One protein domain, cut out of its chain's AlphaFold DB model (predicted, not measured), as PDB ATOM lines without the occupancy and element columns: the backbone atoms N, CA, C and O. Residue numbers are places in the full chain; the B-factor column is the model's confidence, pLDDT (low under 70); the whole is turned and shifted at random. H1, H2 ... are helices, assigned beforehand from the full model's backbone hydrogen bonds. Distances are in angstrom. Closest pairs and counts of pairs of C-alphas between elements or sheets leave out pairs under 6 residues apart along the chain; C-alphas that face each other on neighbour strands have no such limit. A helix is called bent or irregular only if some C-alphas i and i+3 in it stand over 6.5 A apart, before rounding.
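This is residues 2 to 40 and 49 to 94 of the 94 residues of an uncharacterized protein of Chlamydomonas eustigma (UniProt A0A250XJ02). One long helix, H1, is crossed by a bent helical line, H2 and then H3, which runs back the opposite way; H2 passes near H1 without clearly touching it, H3 crosses over H1 with its arm H3a at residues 11 to 22 and its arm H3b at residues 6 to 14 of H1, and beyond the crossing residues 86 to 94 stick out. The printed part has 85 residues with three named helices, H1, H2 and H3 in chain order, and no named strand: all helix. It is only just extended, close to loose, with a radius of gyration of the C-alphas of 18.2 A, and a rod spanning 57 by 26 by 16 A.

H1, residues 2 to 38, is close to but not clearly touching H2, residues 49 to 64; the closest C-alphas, of Val 30 and Phe 58, are 7.1 A apart. They run opposite ways at a shallow tilt of 34 degrees, only just short of steep. H3, residues 66 to 92, was assigned as one helix by its hydrogen bonds but is bent: C-alphas 75 and 78 are 7.0 A apart, and its arms H3a, residues 66 to 75, and H3b, residues 78 to 92, stand at 47 degrees, a steep tilt. H2 and H3a meet only through their tight link. H1 touches H3a with residues 11 to 22 alone, opposite ways at a steep tilt of 42 degrees; the closest C-alphas, of Tyr 15 and Ala 73, are 4.8 A apart. Residues 6 to 14 of H1 touch residues 78 to 84 of H3b, opposite ways at a steep tilt of 60 degrees, closest at the C-alphas of Ala 10 and Lys 81, 5.4 A. H2 and H3b are apart. Every O i to N i+4 pair is within hydrogen-bond range in H2, H3a and H3b, and 32 of 33 in H1.

H1 is 53.6 A long, from C-alpha 2 at (1.824, 74.469, 185.058); it is neither bent nor irregular, but only just, with C-alphas 24 and 27 6.1 A apart. H2 is 22.6 A, H3a 14.3 A and H3b 21.7 A long, H3b ending at C-alpha 92 at (9.281, 60.277, 193.043).

The C-alphas farthest apart, of Ala 49 and Glu 93, are 59.7 A apart. Residues 41 to 48 are not printed, and C-alphas 40 and 49 are 15.0 A apart across the cut. The model's pLDDT is under 70 at residues 2 to 6 and 93 to 94.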
ATOM      1  N   ALA A   2       0.802  75.532 185.077       66.50
ATOM      2  CA  ALA A   2       1.824  74.469 185.058       66.50
ATOM      3  C   ALA A   2       2.103  73.854 183.667       66.50
ATOM      4  O   ALA A   2       3.262  73.693 183.298       66.50
ATOM      5  N   LYS A   3       1.056  73.582 182.873       61.31
ATOM      6  CA  LYS A   3       1.182  73.039 181.506       61.31
ATOM      7  C   LYS A   3       1.908  74.009 180.564       61.31
ATOM      8  O   LYS A   3       2.770  73.600 179.807       61.31
ATOM      9  N   ILE A   4       1.618  75.305 180.656       62.31
ATOM     10  CA  ILE A   4       2.277  76.337 179.837       62.31
ATOM     11  C   ILE A   4       3.763  76.441 180.217       62.31
ATOM     12  O   ILE A   4       4.628  76.465 179.348       62.31
ATOM     13  N   LYS A   5       4.073  76.415 181.521       65.31
ATOM     14  CA  LYS A   5       5.453  76.470 182.024       65.31
ATOM     15  C   LYS A   5       6.280  75.245 181.615       65.31
ATOM     16  O   LYS A   5       7.457  75.393 181.300       65.31
ATOM     17  N   SER A   6       5.685  74.048 181.596       69.88
ATOM     18  CA  SER A   6       6.386  72.839 181.147       69.88
ATOM     19  C   SER A   6       6.652  72.841 179.643       69.88
ATOM     20  O   SER A   6       7.733  72.432 179.234       69.88
ATOM     21  N   PHE A   7       5.725  73.364 178.834       74.12
ATOM     22  CA  PHE A   7       5.954  73.570 177.402       74.12
ATOM     23  C   PHE A   7       7.052  74.605 177.130       74.12
ATOM     24  O   PHE A   7       7.876  74.380 176.250       74.12
ATOM     25  N   GLY A   8       7.125  75.685 177.919       79.88
ATOM     26  CA  GLY A   8       8.221  76.656 177.829       79.88
ATOM     27  C   GLY A   8       9.587  76.032 178.136       79.88
ATOM     28  O   GLY A   8      10.519  76.181 177.354       79.88
ATOM     29  N   LEU A   9       9.693  75.268 179.230       85.06
ATOM     30  CA  LEU A   9      10.940  74.582 179.597       85.06
ATOM     31  C   LEU A   9      11.356  73.530 178.554       85.06
ATOM     32  O   LEU A   9      12.525  73.472 178.178       85.06
ATOM     33  N   ALA A  10      10.408  72.716 178.080       85.69
ATOM     34  CA  ALA A  10      10.667  71.705 177.058       85.69
ATOM     35  C   ALA A  10      11.086  72.339 175.722       85.69
ATOM     36  O   ALA A  10      11.996  71.832 175.074       85.69
ATOM     37  N   GLY A  11      10.478  73.469 175.344       85.06
ATOM     38  CA  GLY A  11      10.856  74.244 174.163       85.06
ATOM     39  C   GLY A  11      12.301  74.733 174.218       85.06
ATOM     40  O   GLY A  11      13.074  74.474 173.298       85.06
ATOM     41  N   THR A  12      12.694  75.369 175.325       89.25
ATOM     42  CA  THR A  12      14.069  75.855 175.510       89.25
ATOM     43  C   THR A  12      15.085  74.715 175.495       89.25
ATOM     44  O   THR A  12      16.112  74.819 174.830       89.25
ATOM     45  N   LEU A  13      14.805  73.610 176.191       89.06
ATOM     46  CA  LEU A  13      15.701  72.450 176.205       89.06
ATOM     47  C   LEU A  13      15.826  71.806 174.824       89.06
ATOM     48  O   LEU A  13      16.927  71.448 174.416       89.06
ATOM     49  N   SER A  14      14.719  71.713 174.091       89.25
ATOM     50  CA  SER A  14      14.711  71.201 172.723       89.25
ATOM     51  C   SER A  14      15.587  72.038 171.789       89.25
ATOM     52  O   SER A  14      16.388  71.496 171.024       89.25
ATOM     53  N   TYR A  15      15.498  73.366 171.902       89.81
ATOM     54  CA  TYR A  15      16.358  74.281 171.161       89.81
ATOM     55  C   TYR A  15      17.833  74.094 171.528       89.81
ATOM     56  O   TYR A  15      18.651  73.890 170.641       89.81
ATOM     57  N   ILE A  16      18.172  74.058 172.821       92.75
ATOM     58  CA  ILE A  16      19.562  73.865 173.273       92.75
ATOM     59  C   ILE A  16      20.148  72.557 172.729       92.75
ATOM     60  O   ILE A  16      21.264  72.559 172.217       92.75
ATOM     61  N   VAL A  17      19.407  71.448 172.811       92.19
ATOM     62  CA  VAL A  17      19.858  70.153 172.279       92.19
ATOM     63  C   VAL A  17      20.087  70.237 170.772       92.19
ATOM     64  O   VAL A  17      21.112  69.767 170.282       92.19
ATOM     65  N   THR A  18      19.167  70.872 170.048       92.00
ATOM     66  CA  THR A  18      19.284  71.059 168.598       92.00
ATOM     67  C   THR A  18      20.524  71.877 168.240       92.00
ATOM     68  O   THR A  18      21.279  71.493 167.348       92.00
ATOM     69  N   GLU A  19      20.782  72.958 168.973       92.75
ATOM     70  CA  GLU A  19      21.951  73.811 168.785       92.75
ATOM     71  C   GLU A  19      23.251  73.056 169.059       92.75
ATOM     72  O   GLU A  19      24.189  73.150 168.271       92.75
ATOM     73  N   LEU A  20      23.307  72.277 170.142       93.75
ATOM     74  CA  LEU A  20      24.487  71.485 170.483       93.75
ATOM     75  C   LEU A  20      24.798  70.459 169.395       93.75
ATOM     76  O   LEU A  20      25.921  70.429 168.899       93.75
ATOM     77  N   VAL A  21      23.801  69.678 168.971       93.50
ATOM     78  CA  VAL A  21      23.968  68.696 167.889       93.50
ATOM     79  C   VAL A  21      24.437  69.383 166.610       93.50
ATOM     80  O   VAL A  21      25.376  68.917 165.964       93.50
ATOM     81  N   PHE A  22      23.830  70.517 166.263       94.44
ATOM     82  CA  PHE A  22      24.230  71.281 165.094       94.44
ATOM     83  C   PHE A  22      25.688  71.738 165.176       94.44
ATOM     84  O   PHE A  22      26.444  71.491 164.241       94.44
ATOM     85  N   TRP A  23      26.110  72.368 166.273       93.88
ATOM     86  CA  TRP A  23      27.474  72.884 166.405       93.88
ATOM     87  C   TRP A  23      28.522  71.769 166.469       93.88
ATOM     88  O   TRP A  23      29.596  71.919 165.883       93.88
ATOM     89  N   THR A  24      28.197  70.629 167.087       94.56
ATOM     90  CA  THR A  24      29.057  69.436 167.096       94.56
ATOM     91  C   THR A  24      29.289  68.874 165.694       94.56
ATOM     92  O   THR A  24      30.346  68.306 165.452       94.56
ATOM     93  N   LEU A  25      28.352  69.047 164.760       93.56
ATOM     94  CA  LEU A  25      28.510  68.604 163.370       93.56
ATOM     95  C   LEU A  25      29.079  69.705 162.462       93.56
ATOM     96  O   LEU A  25      29.907  69.431 161.596       93.56
ATOM     97  N   ALA A  26      28.667  70.958 162.667       91.75
ATOM     98  CA  ALA A  26      29.033  72.088 161.823       91.75
ATOM     99  C   ALA A  26      30.524  72.445 161.927       91.75
ATOM    100  O   ALA A  26      31.149  72.720 160.903       91.75
ATOM    101  N   LEU A  27      31.105  72.421 163.134       91.56
ATOM    102  CA  LEU A  27      32.516  72.774 163.340       91.56
ATOM    103  C   LEU A  27      33.485  71.739 162.733       91.56
ATOM    104  O   LEU A  27      34.372  72.138 161.976       91.56
ATOM    105  N   PRO A  28      33.324  70.420 162.955       91.81
ATOM    106  CA  PRO A  28      34.116  69.430 162.226       91.81
ATOM    107  C   PRO A  28      33.829  69.451 160.724       91.81
ATOM    108  O   PRO A  28      34.748  69.287 159.927       91.81
ATOM    109  N   GLY A  29      32.575  69.699 160.328       91.81
ATOM    110  CA  GLY A  29      32.176  69.792 158.925       91.81
ATOM    111  C   GLY A  29      32.931  70.881 158.163       91.81
ATOM    112  O   GLY A  29      33.437  70.616 157.076       91.81
ATOM    113  N   VAL A  30      33.074  72.082 158.739       90.44
ATOM    114  CA  VAL A  30      33.863  73.154 158.105       90.44
ATOM    115  C   VAL A  30      35.357  72.841 158.093       90.44
ATOM    116  O   VAL A  30      36.026  73.148 157.112       90.44
ATOM    117  N   TRP A  31      35.882  72.184 159.129       88.56
ATOM    118  CA  TRP A  31      37.298  71.816 159.192       88.56
ATOM    119  C   TRP A  31      37.672  70.770 158.133       88.56
ATOM    120  O   TRP A  31      38.641  70.948 157.395       88.56
ATOM    121  N   ILE A  32      36.857  69.721 157.995       91.12
ATOM    122  CA  ILE A  32      37.029  68.685 156.968       91.12
ATOM    123  C   ILE A  32      36.765  69.265 155.574       91.12
ATOM    124  O   ILE A  32      37.535  69.012 154.649       91.12
ATOM    125  N   GLY A  33      35.709  70.069 155.417       89.62
ATOM    126  CA  GLY A  33      35.367  70.706 154.144       89.62
ATOM    127  C   GLY A  33      36.448  71.671 153.656       89.62
ATOM    128  O   GLY A  33      36.731  71.724 152.460       89.62
ATOM    129  N   TYR A  34      37.113  72.380 154.573       89.75
ATOM    130  CA  TYR A  34      38.276  73.199 154.245       89.75
ATOM    131  C   TYR A  34      39.387  72.334 153.643       89.75
ATOM    132  O   TYR A  34      39.756  72.545 152.493       89.75
ATOM    133  N   HIS A  35      39.816  71.283 154.347       90.00
ATOM    134  CA  HIS A  35      40.864  70.384 153.855       90.00
ATOM    135  C   HIS A  35      40.508  69.717 152.514       90.00
ATOM    136  O   HIS A  35      41.367  69.554 151.654       90.00
ATOM    137  N   GLN A  36      39.241  69.360 152.290       91.19
ATOM    138  CA  GLN A  36      38.796  68.770 151.022       91.19
ATOM    139  C   GLN A  36      38.832  69.743 149.838       91.19
ATOM    140  O   GLN A  36      39.022  69.308 148.704       91.19
ATOM    141  N   THR A  37      38.619  71.037 150.079       88.00
ATOM    142  CA  THR A  37      38.563  72.053 149.015       88.00
ATOM    143  C   THR A  37      39.918  72.688 148.726       88.00
ATOM    144  O   THR A  37      40.186  73.031 147.578       88.00
ATOM    145  N   THR A  38      40.773  72.832 149.740       86.50
ATOM    146  CA  THR A  38      42.075  73.507 149.626       86.50
ATOM    147  C   THR A  38      43.251  72.534 149.594       86.50
ATOM    148  O   THR A  38      44.320  72.896 149.117       86.50
ATOM    149  N   GLY A  39      43.073  71.306 150.092       84.75
ATOM    150  CA  GLY A  39      44.154  70.337 150.291       84.75
ATOM    151  C   GLY A  39      45.031  70.620 151.516       84.75
ATOM    152  O   GLY A  39      45.946  69.849 151.794       84.75
ATOM    153  N   GLU A  40      44.756  71.693 152.261       85.81
ATOM    154  CA  GLU A  40      45.538  72.113 153.424       85.81
ATOM    155  C   GLU A  40      44.700  72.068 154.700       85.81
ATOM    156  O   GLU A  40      43.492  72.313 154.702       85.81
ATOM    157  N   ALA A  49      42.693  86.563 153.680       89.31
ATOM    158  CA  ALA A  49      41.609  86.618 152.704       89.31
ATOM    159  C   ALA A  49      40.917  85.253 152.586       89.31
ATOM    160  O   ALA A  49      39.688  85.189 152.530       89.31
ATOM    161  N   GLN A  50      41.685  84.164 152.648       86.88
ATOM    162  CA  GLN A  50      41.152  82.803 152.656       86.88
ATOM    163  C   GLN A  50      40.340  82.503 153.923       86.88
ATOM    164  O   GLN A  50      39.232  81.969 153.828       86.88
ATOM    165  N   LEU A  51      40.821  82.922 155.100       89.19
ATOM    166  CA  LEU A  51      40.071  82.817 156.358       89.19
ATOM    167  C   LEU A  51      38.755  83.601 156.316       89.19
ATOM    168  O   LEU A  51      37.722  83.098 156.759       89.19
ATOM    169  N   LEU A  52      38.770  84.816 155.764       91.06
ATOM    170  CA  LEU A  52      37.563  85.629 155.613       91.06
ATOM    171  C   LEU A  52      36.573  85.000 154.630       91.06
ATOM    172  O   LEU A  52      35.374  84.981 154.911       91.06
ATOM    173  N   GLY A  53      37.056  84.447 153.515       91.31
ATOM    174  CA  GLY A  53      36.230  83.719 152.555       91.31
ATOM    175  C   GLY A  53      35.571  82.489 153.182       91.31
ATOM    176  O   GLY A  53      34.356  82.311 153.065       91.31
ATOM    177  N   LEU A  54      36.346  81.693 153.925       90.50
ATOM    178  CA  LEU A  54      35.842  80.537 154.662       90.50
ATOM    179  C   LEU A  54      34.792  80.948 155.701       90.50
ATOM    180  O   LEU A  54      33.715  80.357 155.753       90.50
ATOM    181  N   ALA A  55      35.073  81.981 156.498       90.75
ATOM    182  CA  ALA A  55      34.145  82.486 157.505       90.75
ATOM    183  C   ALA A  55      32.850  83.017 156.870       90.75
ATOM    184  O   ALA A  55      31.761  82.725 157.363       90.75
ATOM    185  N   ALA A  56      32.943  83.750 155.759       93.75
ATOM    186  CA  ALA A  56      31.784  84.261 155.038       93.75
ATOM    187  C   ALA A  56      30.913  83.122 154.487       93.75
ATOM    188  O   ALA A  56      29.693  83.136 154.683       93.75
ATOM    189  N   ALA A  57      31.525  82.115 153.858       91.69
ATOM    190  CA  ALA A  57      30.823  80.934 153.361       91.69
ATOM    191  C   ALA A  57      30.169  80.143 154.505       91.69
ATOM    192  O   ALA A  57      28.985  79.812 154.436       91.69
ATOM    193  N   PHE A  58      30.906  79.918 155.596       91.81
ATOM    194  CA  PHE A  58      30.419  79.204 156.770       91.81
ATOM    195  C   PHE A  58      29.245  79.924 157.440       91.81
ATOM    196  O   PHE A  58      28.189  79.327 157.631       91.81
ATOM    197  N   ILE A  59      29.376  81.220 157.742       93.38
ATOM    198  CA  ILE A  59      28.305  82.012 158.369       93.38
ATOM    199  C   ILE A  59      27.060  82.029 157.483       93.38
ATOM    200  O   ILE A  59      25.938  81.923 157.981       93.38
ATOM    201  N   THR A  60      27.248  82.146 156.170       94.94
ATOM    202  CA  THR A  60      26.146  82.114 155.208       94.94
ATOM    203  C   THR A  60      25.444  80.757 155.235       94.94
ATOM    204  O   THR A  60      24.227  80.713 155.408       94.94
ATOM    205  N   GLY A  61      26.190  79.648 155.184       92.69
ATOM    206  CA  GLY A  61      25.636  78.296 155.304       92.69
ATOM    207  C   GLY A  61      24.889  78.071 156.625       92.69
ATOM    208  O   GLY A  61      23.740  77.626 156.631       92.69
ATOM    209  N   VAL A  62      25.485  78.475 157.748       93.81
ATOM    210  CA  VAL A  62      24.869  78.397 159.083       93.81
ATOM    211  C   VAL A  62      23.556  79.186 159.135       93.81
ATOM    212  O   VAL A  62      22.579  78.707 159.719       93.81
ATOM    213  N   ARG A  63      23.503  80.376 158.517       93.56
ATOM    214  CA  ARG A  63      22.288  81.203 158.432       93.56
ATOM    215  C   ARG A  63      21.181  80.522 157.640       93.56
ATOM    216  O   ARG A  63      20.043  80.514 158.101       93.56
ATOM    217  N   PHE A  64      21.509  79.889 156.516       94.25
ATOM    218  CA  PHE A  64      20.533  79.106 155.753       94.25
ATOM    219  C   PHE A  64      19.972  77.921 156.544       94.25
ATOM    220  O   PHE A  64      18.821  77.541 156.350       94.25
ATOM    221  N   MET A  65      20.739  77.378 157.490       93.31
ATOM    222  CA  MET A  65      20.283  76.293 158.360       93.31
ATOM    223  C   MET A  65      19.487  76.768 159.586       93.31
ATOM    224  O   MET A  65      18.960  75.928 160.312       93.31
ATOM    225  N   VAL A  66      19.362  78.077 159.851       92.56
ATOM    226  CA  VAL A  66      18.580  78.596 160.998       92.56
ATOM    227  C   VAL A  66      17.107  78.157 160.952       92.56
ATOM    228  O   VAL A  66      16.638  77.617 161.954       92.56
ATOM    229  N   PRO A  67      16.362  78.305 159.834       92.75
ATOM    230  CA  PRO A  67      14.958  77.890 159.792       92.75
ATOM    231  C   PRO A  67      14.794  76.380 159.990       92.75
ATOM    232  O   PRO A  67      13.882  75.941 160.687       92.75
ATOM    233  N   ILE A  68      15.715  75.589 159.429       93.44
ATOM    234  CA  ILE A  68      15.728  74.127 159.565       93.44
ATOM    235  C   ILE A  68      15.931  73.741 161.030       93.44
ATOM    236  O   ILE A  68      15.148  72.963 161.569       93.44
ATOM    237  N   ARG A  69      16.932  74.328 161.698       91.31
ATOM    238  CA  ARG A  69      17.181  74.108 163.130       91.31
ATOM    239  C   ARG A  69      15.968  74.444 163.977       91.31
ATOM    240  O   ARG A  69      15.595  73.661 164.840       91.31
ATOM    241  N   MET A  70      15.310  75.564 163.693       92.69
ATOM    242  CA  MET A  70      14.109  75.943 164.430       92.69
ATOM    243  C   MET A  70      12.971  74.936 164.218       92.69
ATOM    244  O   MET A  70      12.298  74.556 165.173       92.69
ATOM    245  N   GLY A  71      12.797  74.434 162.992       91.44
ATOM    246  CA  GLY A  71      11.840  73.368 162.690       91.44
ATOM    247  C   GLY A  71      12.130  72.072 163.454       91.44
ATOM    248  O   GLY A  71      11.224  71.505 164.066       91.44
ATOM    249  N   VAL A  72      13.394  71.637 163.489       92.25
ATOM    250  CA  VAL A  72      13.825  70.449 164.249       92.25
ATOM    251  C   VAL A  72      13.607  70.646 165.749       92.25
ATOM    252  O   VAL A  72      13.043  69.771 166.407       92.25
ATOM    253  N   ALA A  73      13.970  71.813 166.285       91.56
ATOM    254  CA  ALA A  73      13.763  72.143 167.688       91.56
ATOM    255  C   ALA A  73      12.277  72.085 168.067       91.56
ATOM    256  O   ALA A  73      11.934  71.530 169.109       91.56
ATOM    257  N   LEU A  74      11.380  72.596 167.221       90.25
ATOM    258  CA  LEU A  74       9.937  72.513 167.454       90.25
ATOM    259  C   LEU A  74       9.417  71.070 167.380       90.25
ATOM    260  O   LEU A  74       8.615  70.665 168.223       90.25
ATOM    261  N   ALA A  75       9.909  70.274 166.428       90.94
ATOM    262  CA  ALA A  75       9.538  68.867 166.286       90.94
ATOM    263  C   ALA A  75       9.996  67.999 167.474       90.94
ATOM    264  O   ALA A  75       9.326  67.028 167.822       90.94
ATOM    265  N   LEU A  76      11.102  68.363 168.130       90.19
ATOM    266  CA  LEU A  76      11.653  67.649 169.288       90.19
ATOM    267  C   LEU A  76      10.983  68.008 170.628       90.19
ATOM    268  O   LEU A  76      11.114  67.253 171.595       90.19
ATOM    269  N   VAL A  77      10.215  69.103 170.705       89.94
ATOM    270  CA  VAL A  77       9.500  69.520 171.929       89.94
ATOM    271  C   VAL A  77       8.650  68.406 172.562       89.94
ATOM    272  O   VAL A  77       8.778  68.211 173.776       89.94
ATOM    273  N   PRO A  78       7.782  67.669 171.832       87.31
ATOM    274  CA  PRO A  78       6.994  66.591 172.434       87.31
ATOM    275  C   PRO A  78       7.869  65.488 173.042       87.31
ATOM    276  O   PRO A  78       7.577  65.038 174.149       87.31
ATOM    277  N   SER A  79       8.963  65.111 172.377       89.19
ATOM    278  CA  SER A  79       9.897  64.086 172.857       89.19
ATOM    279  C   SER A  79      10.616  64.525 174.135       89.19
ATOM    280  O   SER A  79      10.672  63.780 175.112       89.19
ATOM    281  N   ILE A  80      11.096  65.773 174.180       87.19
ATOM    282  CA  ILE A  80      11.728  66.345 175.378       87.19
ATOM    283  C   ILE A  80      10.730  66.423 176.535       87.19
ATOM    284  O   ILE A  80      11.075  66.147 177.684       87.19
ATOM    285  N   LYS A  81       9.474  66.768 176.250       86.88
ATOM    286  CA  LYS A  81       8.427  66.817 177.269       86.88
ATOM    287  C   LYS A  81       8.161  65.438 177.881       86.88
ATOM    288  O   LYS A  81       8.084  65.352 179.104       86.88
ATOM    289  N   GLN A  82       8.067  64.386 177.065       87.88
ATOM    290  CA  GLN A  82       7.903  63.011 177.555       87.88
ATOM    291  C   GLN A  82       9.087  62.582 178.427       87.88
ATOM    292  O   GLN A  82       8.883  62.052 179.516       87.88
ATOM    293  N   LEU A  83      10.315  62.892 178.003       86.94
ATOM    294  CA  LEU A  83      11.522  62.593 178.775       86.94
ATOM    295  C   LEU A  83      11.520  63.297 180.142       86.94
ATOM    296  O   LEU A  83      11.868  62.703 181.160       86.94
ATOM    297  N   LEU A  84      11.100  64.564 180.194       84.94
ATOM    298  CA  LEU A  84      10.981  65.312 181.449       84.94
ATOM    299  C   LEU A  84       9.883  64.764 182.368       84.94
ATOM    300  O   LEU A  84      10.009  64.866 183.588       84.94
ATOM    301  N   GLU A  85       8.795  64.242 181.804       86.38
ATOM    302  CA  GLU A  85       7.718  63.605 182.567       86.38
ATOM    303  C   GLU A  85       8.187  62.267 183.152       86.38
ATOM    304  O   GLU A  85       8.054  62.080 184.358       86.38
ATOM    305  N   GLN A  86       8.848  61.415 182.361       85.00
ATOM    306  CA  GLN A  86       9.470  60.168 182.834       85.00
ATOM    307  C   GLN A  86      10.472  60.427 183.966       85.00
ATOM    308  O   GLN A  86      10.348  59.870 185.050       85.00
ATOM    309  N   ARG A  87      11.386  61.387 183.786       82.62
ATOM    310  CA  ARG A  87      12.387  61.736 184.811       82.62
ATOM    311  C   ARG A  87      11.790  62.275 186.111       82.62
ATOM    312  O   ARG A  87      12.458  62.241 187.143       82.62
ATOM    313  N   LYS A  88      10.570  62.821 186.082       80.00
ATOM    314  CA  LYS A  88       9.849  63.222 187.302       80.00
ATOM    315  C   LYS A  88       9.209  62.035 188.010       80.00
ATOM    316  O   LYS A  88       9.143  62.080 189.233       80.00
ATOM    317  N   VAL A  89       8.736  61.039 187.261       79.69
ATOM    318  CA  VAL A  89       8.199  59.792 187.817       79.69
ATOM    319  C   VAL A  89       9.316  59.042 188.541       79.69
ATOM    320  O   VAL A  89       9.198  58.852 189.745       79.69
ATOM    321  N   ASP A  90      10.452  58.801 187.876       76.31
ATOM    322  CA  ASP A  90      11.601  58.090 188.465       76.31
ATOM    323  C   ASP A  90      12.100  58.734 189.770       76.31
ATOM    324  O   ASP A  90      12.502  58.056 190.709       76.31
ATOM    325  N   ARG A  91      12.077  60.072 189.851       78.44
ATOM    326  CA  ARG A  91      12.525  60.809 191.043       78.44
ATOM    327  C   ARG A  91      11.551  60.709 192.222       78.44
ATOM    328  O   ARG A  91      11.957  60.982 193.340       78.44
ATOM    329  N   ASN A  92      10.278  60.417 191.979       71.00
ATOM    330  CA  ASN A  92       9.281  60.277 193.043       71.00
ATOM    331  C   ASN A  92       9.200  58.842 193.589       71.00
ATOM    332  O   ASN A  92       8.581  58.640 194.631       71.00
ATOM    333  N   GLU A  93       9.786  57.870 192.888       65.69
ATOM    334  CA  GLU A  93       9.846  56.455 193.285       65.69
ATOM    335  C   GLU A  93      11.176  56.075 193.970       65.69
ATOM    336  O   GLU A  93      11.313  54.949 194.448       65.69
ATOM    337  N   ALA A  94      12.132  57.009 194.039       56.41
ATOM    338  CA  ALA A  94      13.425  56.895 194.723       56.41
ATOM    339  C   ALA A  94      13.444  57.703 196.030       56.41
ATOM    340  O   ALA A  94      14.104  57.241 196.988       56.41
TER     341      ALA A  94